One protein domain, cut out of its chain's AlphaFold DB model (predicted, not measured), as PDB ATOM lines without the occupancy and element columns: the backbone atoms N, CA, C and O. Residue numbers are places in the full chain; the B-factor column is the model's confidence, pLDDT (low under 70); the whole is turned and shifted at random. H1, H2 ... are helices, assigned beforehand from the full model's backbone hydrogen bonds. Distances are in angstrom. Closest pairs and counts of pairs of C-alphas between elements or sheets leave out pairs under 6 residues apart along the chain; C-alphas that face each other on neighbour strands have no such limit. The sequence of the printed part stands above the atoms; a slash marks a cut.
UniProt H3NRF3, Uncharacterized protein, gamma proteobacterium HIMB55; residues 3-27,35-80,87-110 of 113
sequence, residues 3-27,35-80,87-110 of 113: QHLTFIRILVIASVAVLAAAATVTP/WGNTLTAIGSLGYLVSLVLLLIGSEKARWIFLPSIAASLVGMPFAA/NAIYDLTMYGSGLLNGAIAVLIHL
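What this domain is: This is residues 3 to 27, 35 to 80 and 87 to 110 of the 113 residues of an uncharacterized protein of gamma proteobacterium HIMB55 (UniProt H3NRF3). Look for two pairs of side-by-side helices, H1 with H4 and H2 with H3, forming a V, gaping at one end. The 95 printed residues, with four named helices in order H1 to H4, make an all-helix, up-and-down bundle, each helix running against the one before. It is compact: radius of gyration of the C-alphas 13.2 A, spans 40 by 28 by 18 A.

How they stand to each other: Start at H1, residues 3 to 25: it touches H4, residues 88 to 109, at Ala 22 and Thr 93, closest C-alphas 5.7 A. With residues 5 to 12 alone H1 touches H2, residues 35 to 55, at a steep tilt of 39 degrees; closest C-alphas Arg 9 and Leu 55, 5.4 A. H2 and H3, residues 59 to 78, form a hairpin; closest C-alphas Thr 40 and Ser 72, 4.1 A. H1 and H3 are apart. Every O i to N i+4 pair is within hydrogen-bond range in H2 and H4, 18 of 19 in H1, 10 of 16 in H3.

Where its parts are: From C-alpha 3 at (24.477, -27.115, 14.339), H1 runs 35.5 A; H4 runs 31.6 A to C-alpha 109 at (26.425, -32.231, 3.627).

The domain as a whole: Cuts 28 to 34 and 81 to 86 leave C-alpha gaps of 19.5 A and 18.4 A; residue 87 is under 70 in pLDDT.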
ATOM      1  N   GLN A   3      24.440 -28.573  14.193       81.06
ATOM      2  CA  GLN A   3      24.477 -27.115  14.339       81.06
ATOM      3  C   GLN A   3      23.323 -26.395  13.617       81.06
ATOM      4  O   GLN A   3      22.867 -25.347  14.064       81.06
ATOM      5  N   HIS A   4      22.811 -26.975  12.529       86.69
ATOM      6  CA  HIS A   4      21.777 -26.362  11.687       86.69
ATOM      7  C   HIS A   4      20.436 -27.098  11.747       86.69
ATOM      8  O   HIS A   4      19.543 -26.804  10.955       86.69
ATOM      9  N   LEU A   5      20.262 -28.041  12.678       90.12
ATOM     10  CA  LEU A   5      19.103 -28.938  12.707       90.12
ATOM     11  C   LEU A   5      17.762 -28.189  12.755       90.12
ATOM     12  O   LEU A   5      16.824 -28.559  12.054       90.12
ATOM     13  N   THR A   6      17.666 -27.121  13.546       93.38
ATOM     14  CA  THR A   6      16.450 -26.296  13.615       93.38
ATOM     15  C   THR A   6      16.124 -25.667  12.264       93.38
ATOM     16  O   THR A   6      14.978 -25.710  11.827       93.38
ATOM     17  N   PHE A   7      17.131 -25.138  11.569       94.19
ATOM     18  CA  PHE A   7      16.934 -24.532  10.259       94.19
ATOM     19  C   PHE A   7      16.577 -25.580   9.199       94.19
ATOM     20  O   PHE A   7      15.624 -25.388   8.450       94.19
ATOM     21  N   ILE A   8      17.248 -26.735   9.212       94.44
ATOM     22  CA  ILE A   8      16.909 -27.885   8.362       94.44
ATOM     23  C   ILE A   8      15.438 -28.279   8.550       94.44
ATOM     24  O   ILE A   8      14.728 -28.464   7.568       94.44
ATOM     25  N   ARG A   9      14.942 -28.352   9.790       95.00
ATOM     26  CA  ARG A   9      13.533 -28.673  10.072       95.00
ATOM     27  C   ARG A   9      12.567 -27.651   9.482       95.00
ATOM     28  O   ARG A   9      11.559 -28.049   8.908       95.00
ATOM     29  N   ILE A  10      12.882 -26.361   9.591       96.38
ATOM     30  CA  ILE A  10      12.076 -25.292   8.982       96.38
ATOM     31  C   ILE A  10      12.023 -25.476   7.461       96.38
ATOM     32  O   ILE A  10      10.939 -25.456   6.880       96.38
ATOM     33  N   LEU A  11      13.172 -25.724   6.824       95.94
ATOM     34  CA  LEU A  11      13.242 -25.968   5.382       95.94
ATOM     35  C   LEU A  11      12.464 -27.220   4.969       95.94
ATOM     36  O   LEU A  11      11.790 -27.209   3.941       95.94
ATOM     37  N   VAL A  12      12.505 -28.284   5.772       95.69
ATOM     38  CA  VAL A  12      11.724 -29.502   5.524       95.69
ATOM     39  C   VAL A  12      10.226 -29.216   5.597       95.69
ATOM     40  O   VAL A  12       9.495 -29.616   4.695       95.69
ATOM     41  N   ILE A  13       9.760 -28.489   6.616       96.38
ATOM     42  CA  ILE A  13       8.343 -28.108   6.740       96.38
ATOM     43  C   ILE A  13       7.910 -27.268   5.532       96.38
ATOM     44  O   ILE A  13       6.873 -27.548   4.932       96.38
ATOM     45  N   ALA A  14       8.725 -26.289   5.132       95.06
ATOM     46  CA  ALA A  14       8.472 -25.499   3.931       95.06
ATOM     47  C   ALA A  14       8.425 -26.379   2.667       95.06
ATOM     48  O   ALA A  14       7.555 -26.192   1.821       95.06
ATOM     49  N   SER A  15       9.303 -27.380   2.564       93.44
ATOM     50  CA  SER A  15       9.348 -28.301   1.419       93.44
ATOM     51  C   SER A  15       8.092 -29.166   1.336       93.44
ATOM     52  O   SER A  15       7.549 -29.365   0.251       93.44
ATOM     53  N   VAL A  16       7.588 -29.642   2.479       93.06
ATOM     54  CA  VAL A  16       6.313 -30.372   2.556       93.06
ATOM     55  C   VAL A  16       5.145 -29.469   2.159       93.06
ATOM     56  O   VAL A  16       4.271 -29.906   1.415       93.06
ATOM     57  N   ALA A  17       5.138 -28.209   2.601       92.50
ATOM     58  CA  ALA A  17       4.094 -27.255   2.231       92.50
ATOM     59  C   ALA A  17       4.078 -26.978   0.718       92.50
ATOM     60  O   ALA A  17       3.013 -26.991   0.103       92.50
ATOM     61  N   VAL A  18       5.252 -26.795   0.102       91.50
ATOM     62  CA  VAL A  18       5.371 -26.631  -1.356       91.50
ATOM     63  C   VAL A  18       4.924 -27.891  -2.094       91.50
ATOM     64  O   VAL A  18       4.214 -27.782  -3.087       91.50
ATOM     65  N   LEU A  19       5.274 -29.083  -1.602       89.44
ATOM     66  CA  LEU A  19       4.819 -30.342  -2.194       89.44
ATOM     67  C   LEU A  19       3.292 -30.489  -2.122       89.44
ATOM     68  O   LEU A  19       2.670 -30.909  -3.096       89.44
ATOM     69  N   ALA A  20       2.682 -30.118  -0.996       88.94
ATOM     70  CA  ALA A  20       1.231 -30.122  -0.840       88.94
ATOM     71  C   ALA A  20       0.560 -29.137  -1.810       88.94
ATOM     72  O   ALA A  20      -0.422 -29.496  -2.453       88.94
ATOM     73  N   ALA A  21       1.117 -27.933  -1.969       88.62
ATOM     74  CA  ALA A  21       0.636 -26.962  -2.949       88.62
ATOM     75  C   ALA A  21       0.803 -27.466  -4.392       88.62
ATOM     76  O   ALA A  21      -0.112 -27.331  -5.196       88.62
ATOM     77  N   ALA A  22       1.930 -28.101  -4.722       84.31
ATOM     78  CA  ALA A  22       2.143 -28.701  -6.037       84.31
ATOM     79  C   ALA A  22       1.090 -29.781  -6.330       84.31
ATOM     80  O   ALA A  22       0.538 -29.831  -7.427       84.31
ATOM     81  N   ALA A  23       0.753 -30.612  -5.340       83.81
ATOM     82  CA  ALA A  23      -0.240 -31.672  -5.492       83.81
ATOM     83  C   ALA A  23      -1.663 -31.155  -5.772       83.81
ATOM     84  O   ALA A  23      -2.432 -31.861  -6.419       83.81
ATOM     85  N   THR A  24      -2.029 -29.945  -5.328       84.06
ATOM     86  CA  THR A  24      -3.364 -29.373  -5.596       84.06
ATOM     87  C   THR A  24      -3.482 -28.726  -6.971       84.06
ATOM     88  O   THR A  24      -4.597 -28.543  -7.455       84.06
ATOM     89  N   VAL A  25      -2.357 -28.376  -7.598       80.31
ATOM     90  CA  VAL A  25      -2.326 -27.702  -8.906       80.31
ATOM     91  C   VAL A  25      -1.833 -28.596 -10.038       80.31
ATOM     92  O   VAL A  25      -1.981 -28.227 -11.199       80.31
ATOM     93  N   THR A  26      -1.248 -29.757  -9.726       76.88
ATOM     94  CA  THR A  26      -0.770 -30.709 -10.736       76.88
ATOM     95  C   THR A  26      -1.967 -31.411 -11.382       76.88
ATOM     96  O   THR A  26      -2.703 -32.109 -10.678       76.88
ATOM     97  N   PRO A  27      -2.186 -31.263 -12.702       74.75
ATOM     98  CA  PRO A  27      -3.294 -31.929 -13.374       74.75
ATOM     99  C   PRO A  27      -3.100 -33.449 -13.419       74.75
ATOM    100  O   PRO A  27      -1.996 -33.969 -13.247       74.75
ATOM    101  N   TRP A  35       7.386 -46.918 -17.018       92.31
ATOM    102  CA  TRP A  35       8.528 -47.164 -16.133       92.31
ATOM    103  C   TRP A  35       9.122 -45.871 -15.545       92.31
ATOM    104  O   TRP A  35       9.599 -45.884 -14.410       92.31
ATOM    105  N   GLY A  36       9.058 -44.756 -16.282       91.25
ATOM    106  CA  GLY A  36       9.493 -43.438 -15.827       91.25
ATOM    107  C   GLY A  36       8.646 -42.939 -14.661       91.25
ATOM    108  O   GLY A  36       9.197 -42.463 -13.668       91.25
ATOM    109  N   ASN A  37       7.322 -43.136 -14.711       91.50
ATOM    110  CA  ASN A  37       6.439 -42.858 -13.572       91.50
ATOM    111  C   ASN A  37       6.813 -43.716 -12.354       91.50
ATOM    112  O   ASN A  37       6.888 -43.191 -11.245       91.50
ATOM    113  N   THR A  38       7.102 -45.008 -12.548       92.81
ATOM    114  CA  THR A  38       7.523 -45.909 -11.459       92.81
ATOM    115  C   THR A  38       8.822 -45.442 -10.808       92.81
ATOM    116  O   THR A  38       8.895 -45.336  -9.584       92.81
ATOM    117  N   LEU A  39       9.844 -45.120 -11.605       94.00
ATOM    118  CA  LEU A  39      11.127 -44.640 -11.091       94.00
ATOM    119  C   LEU A  39      10.976 -43.290 -10.376       94.00
ATOM    120  O   LEU A  39      11.524 -43.099  -9.290       94.00
ATOM    121  N   THR A  40      10.174 -42.390 -10.949       91.31
ATOM    122  CA  THR A  40       9.844 -41.098 -10.340       91.31
ATOM    123  C   THR A  40       9.175 -41.292  -8.985       91.31
ATOM    124  O   THR A  40       9.605 -40.674  -8.014       91.31
ATOM    125  N   ALA A  41       8.194 -42.195  -8.892       91.00
ATOM    126  CA  ALA A  41       7.487 -42.505  -7.654       91.00
ATOM    127  C   ALA A  41       8.411 -43.110  -6.584       91.00
ATOM    128  O   ALA A  41       8.339 -42.711  -5.422       91.00
ATOM    129  N   ILE A  42       9.314 -44.021  -6.962       94.31
ATOM    130  CA  ILE A  42      10.334 -44.568  -6.050       94.31
ATOM    131  C   ILE A  42      11.221 -43.439  -5.508       94.31
ATOM    132  O   ILE A  42      11.430 -43.351  -4.296       94.31
ATOM    133  N   GLY A  43      11.694 -42.547  -6.385       95.00
ATOM    134  CA  GLY A  43      12.456 -41.363  -5.988       95.00
ATOM    135  C   GLY A  43      11.665 -40.452  -5.045       95.00
ATOM    136  O   GLY A  43      12.167 -40.064  -3.993       95.00
ATOM    137  N   SER A  44      10.396 -40.175  -5.346       92.25
ATOM    138  CA  SER A  44       9.522 -39.360  -4.494       92.25
ATOM    139  C   SER A  44       9.290 -39.986  -3.115       92.25
ATOM    140  O   SER A  44       9.310 -39.275  -2.112       92.25
ATOM    141  N   LEU A  45       9.124 -41.310  -3.031       95.12
ATOM    142  CA  LEU A  45       8.995 -42.020  -1.754       95.12
ATOM    143  C   LEU A  45      10.282 -41.943  -0.931       95.12
ATOM    144  O   LEU A  45      10.230 -41.619   0.256       95.12
ATOM    145  N   GLY A  46      11.438 -42.187  -1.553       96.06
ATOM    146  CA  GLY A  46      12.734 -42.033  -0.890       96.06
ATOM    147  C   GLY A  46      12.946 -40.605  -0.376       96.06
ATOM    148  O   GLY A  46      13.392 -40.404   0.758       96.06
ATOM    149  N   TYR A  47      12.523 -39.611  -1.159       95.81
ATOM    150  CA  TYR A  47      12.559 -38.207  -0.772       95.81
ATOM    151  C   TYR A  47      11.663 -37.937   0.445       95.81
ATOM    152  O   TYR A  47      12.149 -37.396   1.439       95.81
ATOM    153  N   LEU A  48      10.408 -38.397   0.453       95.25
ATOM    154  CA  LEU A  48       9.510 -38.259   1.609       95.25
ATOM    155  C   LEU A  48      10.085 -38.905   2.877       95.25
ATOM    156  O   LEU A  48      10.073 -38.291   3.947       95.25
ATOM    157  N   VAL A  49      10.650 -40.110   2.761       96.81
ATOM    158  CA  VAL A  49      11.332 -40.781   3.877       96.81
ATOM    159  C   VAL A  49      12.504 -39.936   4.373       96.81
ATOM    160  O   VAL A  49      12.669 -39.755   5.581       96.81
ATOM    161  N   SER A  50      13.300 -39.370   3.465       96.56
ATOM    162  CA  SER A  50      14.423 -38.514   3.846       96.56
ATOM    163  C   SER A  50      13.977 -37.247   4.585       96.56
ATOM    164  O   SER A  50      14.606 -36.892   5.579       96.56
ATOM    165  N   LEU A  51      12.856 -36.624   4.201       96.06
ATOM    166  CA  LEU A  51      12.286 -35.480   4.922       96.06
ATOM    167  C   LEU A  51      11.892 -35.856   6.357       96.06
ATOM    168  O   LEU A  51      12.233 -35.140   7.298       96.06
ATOM    169  N   VAL A  52      11.242 -37.007   6.550       96.19
ATOM    170  CA  VAL A  52      10.898 -37.513   7.893       96.19
ATOM    171  C   VAL A  52      12.158 -37.745   8.729       96.19
ATOM    172  O   VAL A  52      12.216 -37.345   9.894       96.19
ATOM    173  N   LEU A  53      13.196 -38.337   8.134       95.94
ATOM    174  CA  LEU A  53      14.480 -38.545   8.803       95.94
ATOM    175  C   LEU A  53      15.145 -37.219   9.204       95.94
ATOM    176  O   LEU A  53      15.704 -37.131  10.299       95.94
ATOM    177  N   LEU A  54      15.049 -36.180   8.371       95.31
ATOM    178  CA  LEU A  54      15.543 -34.841   8.702       95.31
ATOM    179  C   LEU A  54      14.741 -34.191   9.835       95.31
ATOM    180  O   LEU A  54      15.339 -33.568  10.716       95.31
ATOM    181  N   LEU A  55      13.418 -34.384   9.884       94.38
ATOM    182  CA  LEU A  55      12.587 -33.888  10.989       94.38
ATOM    183  C   LEU A  55      13.033 -34.466  12.336       94.38
ATOM    184  O   LEU A  55      13.201 -33.722  13.307       94.38
ATOM    185  N   ILE A  56      13.313 -35.767  12.395       94.38
ATOM    186  CA  ILE A  56      13.799 -36.413  13.625       94.38
ATOM    187  C   ILE A  56      15.308 -36.215  13.865       94.38
ATOM    188  O   ILE A  56      15.821 -36.647  14.892       94.38
ATOM    189  N   GLY A  57      16.017 -35.532  12.960       90.94
ATOM    190  CA  GLY A  57      17.446 -35.229  13.088       90.94
ATOM    191  C   GLY A  57      18.381 -36.409  12.823       90.94
ATOM    192  O   GLY A  57      19.482 -36.455  13.369       90.94
ATOM    193  N   SER A  58      17.965 -37.367  11.995       93.06
ATOM    194  CA  SER A  58      18.780 -38.527  11.637       93.06
ATOM    195  C   SER A  58      19.812 -38.192  10.562       93.06
ATOM    196  O   SER A  58      19.468 -37.819   9.442       93.06
ATOM    197  N   GLU A  59      21.091 -38.423  10.861       89.31
ATOM    198  CA  GLU A  59      22.192 -38.241   9.899       89.31
ATOM    199  C   GLU A  59      22.097 -39.190   8.697       89.31
ATOM    200  O   GLU A  59      22.688 -38.931   7.651       89.31
ATOM    201  N   LYS A  60      21.311 -40.271   8.804       91.06
ATOM    202  CA  LYS A  60      21.068 -41.203   7.695       91.06
ATOM    203  C   LYS A  60      20.359 -40.532   6.519       91.06
ATOM    204  O   LYS A  60      20.508 -40.994   5.391       91.06
ATOM    205  N   ALA A  61      19.640 -39.434   6.761       92.94
ATOM    206  CA  ALA A  61      18.915 -38.713   5.724       92.94
ATOM    207  C   ALA A  61      19.817 -38.232   4.578       92.94
ATOM    208  O   ALA A  61      19.384 -38.268   3.429       92.94
ATOM    209  N   ARG A  62      21.077 -37.854   4.857       90.81
ATOM    210  CA  ARG A  62      22.021 -37.367   3.831       90.81
ATOM    211  C   ARG A  62      22.256 -38.382   2.708       90.81
ATOM    212  O   ARG A  62      22.376 -38.008   1.549       90.81
ATOM    213  N   TRP A  63      22.225 -39.670   3.053       93.50
ATOM    214  CA  TRP A  63      22.450 -40.778   2.123       93.50
ATOM    215  C   TRP A  63      21.212 -41.166   1.319       93.50
ATOM    216  O   TRP A  63      21.320 -41.955   0.388       93.50
ATOM    217  N   ILE A  64      20.039 -40.647   1.682       94.62
ATOM    218  CA  ILE A  64      18.769 -40.972   1.024       94.62
ATOM    219  C   ILE A  64      18.275 -39.767   0.225       94.62
ATOM    220  O   ILE A  64      17.823 -39.939  -0.902       94.62
ATOM    221  N   PHE A  65      18.417 -38.556   0.768       95.12
ATOM    222  CA  PHE A  65      17.875 -37.320   0.202       95.12
ATOM    223  C   PHE A  65      18.329 -37.079  -1.244       95.12
ATOM    224  O   PHE A  65      17.503 -37.049  -2.155       95.12
ATOM    225  N   LEU A  66      19.642 -36.971  -1.478       93.88
ATOM    226  CA  LEU A  66      20.182 -36.688  -2.812       93.88
ATOM    227  C   LEU A  66      19.945 -37.828  -3.816       93.88
ATOM    228  O   LEU A  66      19.463 -37.537  -4.912       93.88
ATOM    229  N   PRO A  67      20.209 -39.111  -3.486       94.81
ATOM    230  CA  PRO A  67      19.918 -40.207  -4.411       94.81
ATOM    231  C   PRO A  67      18.442 -40.297  -4.801       94.81
ATOM    232  O   PRO A  67      18.131 -40.619  -5.944       94.81
ATOM    233  N   SER A  68      17.533 -39.969  -3.881       94.94
ATOM    234  CA  SER A  68      16.093 -39.961  -4.155       94.94
ATOM    235  C   SER A  68      15.707 -38.887  -5.170       94.94
ATOM    236  O   SER A  68      14.959 -39.164  -6.108       94.94
ATOM    237  N   ILE A  69      16.269 -37.681  -5.028       92.62
ATOM    238  CA  ILE A  69      16.092 -36.598  -6.004       92.62
ATOM    239  C   ILE A  69      16.666 -37.018  -7.362       92.62
ATOM    240  O   ILE A  69      15.986 -36.887  -8.376       92.62
ATOM    241  N   ALA A  70      17.875 -37.586  -7.389       93.44
ATOM    242  CA  ALA A  70      18.507 -38.044  -8.624       93.44
ATOM    243  C   ALA A  70      17.679 -39.124  -9.340       93.44
ATOM    244  O   ALA A  70      17.443 -39.018 -10.540       93.44
ATOM    245  N   ALA A  71      17.180 -40.128  -8.611       91.50
ATOM    246  CA  ALA A  71      16.310 -41.160  -9.173       91.50
ATOM    247  C   ALA A  71      15.034 -40.554  -9.781       91.50
ATOM    248  O   ALA A  71      14.646 -40.917 -10.891       91.50
ATOM    249  N   SER A  72      14.423 -39.588  -9.087       89.38
ATOM    250  CA  SER A  72      13.233 -38.894  -9.581       89.38
ATOM    251  C   SER A  72      13.517 -38.118 -10.873       89.38
ATOM    252  O   SER A  72      12.796 -38.275 -11.856       89.38
ATOM    253  N   LEU A  73      14.631 -37.380 -10.920       90.00
ATOM    254  CA  LEU A  73      15.066 -36.627 -12.103       90.00
ATOM    255  C   LEU A  73      15.388 -37.522 -13.307       90.00
ATOM    256  O   LEU A  73      15.188 -37.101 -14.440       90.00
ATOM    257  N   VAL A  74      15.870 -38.750 -13.090       92.19
ATOM    258  CA  VAL A  74      16.111 -39.715 -14.178       92.19
ATOM    259  C   VAL A  74      14.799 -40.273 -14.734       92.19
ATOM    260  O   VAL A  74      14.698 -40.503 -15.936       92.19
ATOM    261  N   GLY A  75      13.791 -40.491 -13.884       86.56
ATOM    262  CA  GLY A  75      12.471 -40.967 -14.313       86.56
ATOM    263  C   GLY A  75      11.637 -39.895 -15.021       86.56
ATOM    264  O   GLY A  75      10.896 -40.215 -15.951       86.56
ATOM    265  N   MET A  76      11.800 -38.633 -14.617       87.62
ATOM    266  CA  MET A  76      11.014 -37.485 -15.078       87.62
ATOM    267  C   MET A  76      10.902 -37.346 -16.610       87.62
ATOM    268  O   MET A  76       9.779 -37.253 -17.098       87.62
ATOM    269  N   PRO A  77      11.990 -37.392 -17.405       87.25
ATOM    270  CA  PRO A  77      11.915 -37.231 -18.862       87.25
ATOM    271  C   PRO A  77      11.057 -38.280 -19.576       87.25
ATOM    272  O   PRO A  77      10.624 -38.060 -20.704       87.25
ATOM    273  N   PHE A  78      10.848 -39.431 -18.940       87.81
ATOM    274  CA  PHE A  78      10.120 -40.555 -19.515       87.81
ATOM    275  C   PHE A  78       8.731 -40.717 -18.914       87.81
ATOM    276  O   PHE A  78       7.907 -41.410 -19.501       87.81
ATOM    277  N   ALA A  79       8.464 -40.119 -17.753       84.62
ATOM    278  CA  ALA A  79       7.191 -40.245 -17.071       84.62
ATOM    279  C   ALA A  79       6.071 -39.552 -17.857       84.62
ATOM    280  O   ALA A  79       6.240 -38.462 -18.404       84.62
ATOM    281  N   ALA A  80       4.896 -40.178 -17.877       80.56
ATOM    282  CA  ALA A  80       3.681 -39.529 -18.340       80.56
ATOM    283  C   ALA A  80       3.345 -38.369 -17.387       80.56
ATOM    284  O   ALA A  80       2.946 -38.614 -16.245       80.56
ATOM    285  N   ASN A  87       1.167 -22.744 -15.593       67.25
ATOM    286  CA  ASN A  87       0.538 -21.772 -14.717       67.25
ATOM    287  C   ASN A  87       1.618 -21.237 -13.774       67.25
ATOM    288  O   ASN A  87       2.357 -22.015 -13.175       67.25
ATOM    289  N   ALA A  88       1.672 -19.919 -13.580       76.19
ATOM    290  CA  ALA A  88       2.619 -19.264 -12.677       76.19
ATOM    291  C   ALA A  88       2.656 -19.891 -11.266       76.19
ATOM    292  O   ALA A  88       3.696 -19.887 -10.610       76.19
ATOM    293  N   ILE A  89       1.539 -20.462 -10.798       75.69
ATOM    294  CA  ILE A  89       1.478 -21.176  -9.516       75.69
ATOM    295  C   ILE A  89       2.284 -22.485  -9.561       75.69
ATOM    296  O   ILE A  89       3.015 -22.788  -8.621       75.69
ATOM    297  N   TYR A  90       2.191 -23.242 -10.655       75.06
ATOM    298  CA  TYR A  90       2.976 -24.459 -10.856       75.06
ATOM    299  C   TYR A  90       4.476 -24.137 -10.907       75.06
ATOM    300  O   TYR A  90       5.257 -24.739 -10.165       75.06
ATOM    301  N   ASP A  91       4.864 -23.114 -11.672       79.81
ATOM    302  CA  ASP A  91       6.259 -22.664 -11.766       79.81
ATOM    303  C   ASP A  91       6.806 -22.216 -10.404       79.81
ATOM    304  O   ASP A  91       7.920 -22.576 -10.020       79.81
ATOM    305  N   LEU A  92       6.000 -21.499  -9.613       82.81
ATOM    306  CA  LEU A  92       6.377 -21.107  -8.257       82.81
ATOM    307  C   LEU A  92       6.624 -22.325  -7.356       82.81
ATOM    308  O   LEU A  92       7.587 -22.328  -6.587       82.81
ATOM    309  N   THR A  93       5.796 -23.370  -7.454       85.31
ATOM    310  CA  THR A  93       6.016 -24.601  -6.677       85.31
ATOM    311  C   THR A  93       7.270 -25.354  -7.126       85.31
ATOM    312  O   THR A  93       8.019 -25.844  -6.280       85.31
ATOM    313  N   MET A  94       7.565 -25.372  -8.429       83.44
ATOM    314  CA  MET A  94       8.801 -25.927  -8.994       83.44
ATOM    315  C   MET A  94      10.040 -25.188  -8.475       83.44
ATOM    316  O   MET A  94      10.942 -25.811  -7.906       83.44
ATOM    317  N   TYR A  95      10.080 -23.858  -8.605       85.81
ATOM    318  CA  TYR A  95      11.219 -23.056  -8.149       85.81
ATOM    319  C   TYR A  95      11.380 -23.086  -6.631       85.81
ATOM    320  O   TYR A  95      12.497 -23.240  -6.134       85.81
ATOM    321  N   GLY A  96      10.272 -22.993  -5.889       88.50
ATOM    322  CA  GLY A  96      10.272 -23.106  -4.434       88.50
ATOM    323  C   GLY A  96      10.827 -24.454  -3.976       88.50
ATOM    324  O   GLY A  96      11.698 -24.498  -3.107       88.50
ATOM    325  N   SER A  97      10.399 -25.545  -4.614       89.12
ATOM    326  CA  SER A  97      10.917 -26.889  -4.345       89.12
ATOM    327  C   SER A  97      12.419 -26.975  -4.631       89.12
ATOM    328  O   SER A  97      13.179 -27.438  -3.782       89.12
ATOM    329  N   GLY A  98      12.874 -26.469  -5.782       89.19
ATOM    330  CA  GLY A  98      14.293 -26.460  -6.147       89.19
ATOM    331  C   GLY A  98      15.162 -25.698  -5.143       89.19
ATOM    332  O   GLY A  98      16.185 -26.217  -4.690       89.19
ATOM    333  N   LEU A  99      14.733 -24.499  -4.741       93.19
ATOM    334  CA  LEU A  99      15.453 -23.664  -3.779       93.19
ATOM    335  C   LEU A  99      15.536 -24.323  -2.397       93.19
ATOM    336  O   LEU A  99      16.620 -24.397  -1.813       93.19
ATOM    337  N   LEU A 100      14.413 -24.830  -1.883       95.25
ATOM    338  CA  LEU A 100      14.366 -25.472  -0.568       95.25
ATOM    339  C   LEU A 100      15.201 -26.755  -0.545       95.25
ATOM    340  O   LEU A 100      15.998 -26.956   0.373       95.25
ATOM    341  N   ASN A 101      15.088 -27.584  -1.584       93.62
ATOM    342  CA  ASN A 101      15.853 -28.821  -1.691       93.62
ATOM    343  C   ASN A 101      17.352 -28.570  -1.847       93.62
ATOM    344  O   ASN A 101      18.152 -29.279  -1.235       93.62
ATOM    345  N   GLY A 102      17.740 -27.540  -2.603       93.19
ATOM    346  CA  GLY A 102      19.132 -27.104  -2.706       93.19
ATOM    347  C   GLY A 102      19.695 -26.653  -1.358       93.19
ATOM    348  O   GLY A 102      20.763 -27.109  -0.950       93.19
ATOM    349  N   ALA A 103      18.950 -25.825  -0.619       93.88
ATOM    350  CA  ALA A 103      19.351 -25.378   0.714       93.88
ATOM    351  C   ALA A 103      19.503 -26.554   1.696       93.88
ATOM    352  O   ALA A 103      20.504 -26.639   2.412       93.88
ATOM    353  N   ILE A 104      18.555 -27.498   1.696       94.50
ATOM    354  CA  ILE A 104      18.642 -28.720   2.507       94.50
ATOM    355  C   ILE A 104      19.881 -29.534   2.115       94.50
ATOM    356  O   ILE A 104      20.657 -29.907   2.995       94.50
ATOM    357  N   ALA A 105      20.102 -29.777   0.820       93.38
ATOM    358  CA  ALA A 105      21.234 -30.558   0.325       93.38
ATOM    359  C   ALA A 105      22.584 -29.994   0.787       93.38
ATOM    360  O   ALA A 105      23.453 -30.765   1.202       93.38
ATOM    361  N   VAL A 106      22.736 -28.667   0.762       93.19
ATOM    362  CA  VAL A 106      23.931 -27.970   1.257       93.19
ATOM    363  C   VAL A 106      24.101 -28.196   2.759       93.19
ATOM    364  O   VAL A 106      25.160 -28.633   3.201       93.19
ATOM    365  N   LEU A 107      23.056 -27.968   3.555       91.94
ATOM    366  CA  LEU A 107      23.145 -28.024   5.019       91.94
ATOM    367  C   LEU A 107      23.368 -29.434   5.577       91.94
ATOM    368  O   LEU A 107      24.011 -29.590   6.615       91.94
ATOM    369  N   ILE A 108      22.837 -30.465   4.918       91.69
ATOM    370  CA  ILE A 108      22.989 -31.859   5.373       91.69
ATOM    371  C   ILE A 108      24.360 -32.449   5.005       91.69
ATOM    372  O   ILE A 108      24.771 -33.435   5.620       91.69
ATOM    373  N   HIS A 109      25.066 -31.848   4.038       88.38
ATOM    374  CA  HIS A 109      26.425 -32.231   3.627       88.38
ATOM    375  C   HIS A 109      27.503 -31.248   4.090       88.38
ATOM    376  O   HIS A 109      28.687 -31.504   3.864       88.38
ATOM    377  N   LEU A 110      27.123 -30.145   4.737       86.31
ATOM    378  CA  LEU A 110      28.081 -29.192   5.273       86.31
ATOM    379  C   LEU A 110      28.955 -29.874   6.343       86.31
ATOM    380  O   LEU A 110      28.407 -30.594   7.190       86.31
TER     381      LEU A 110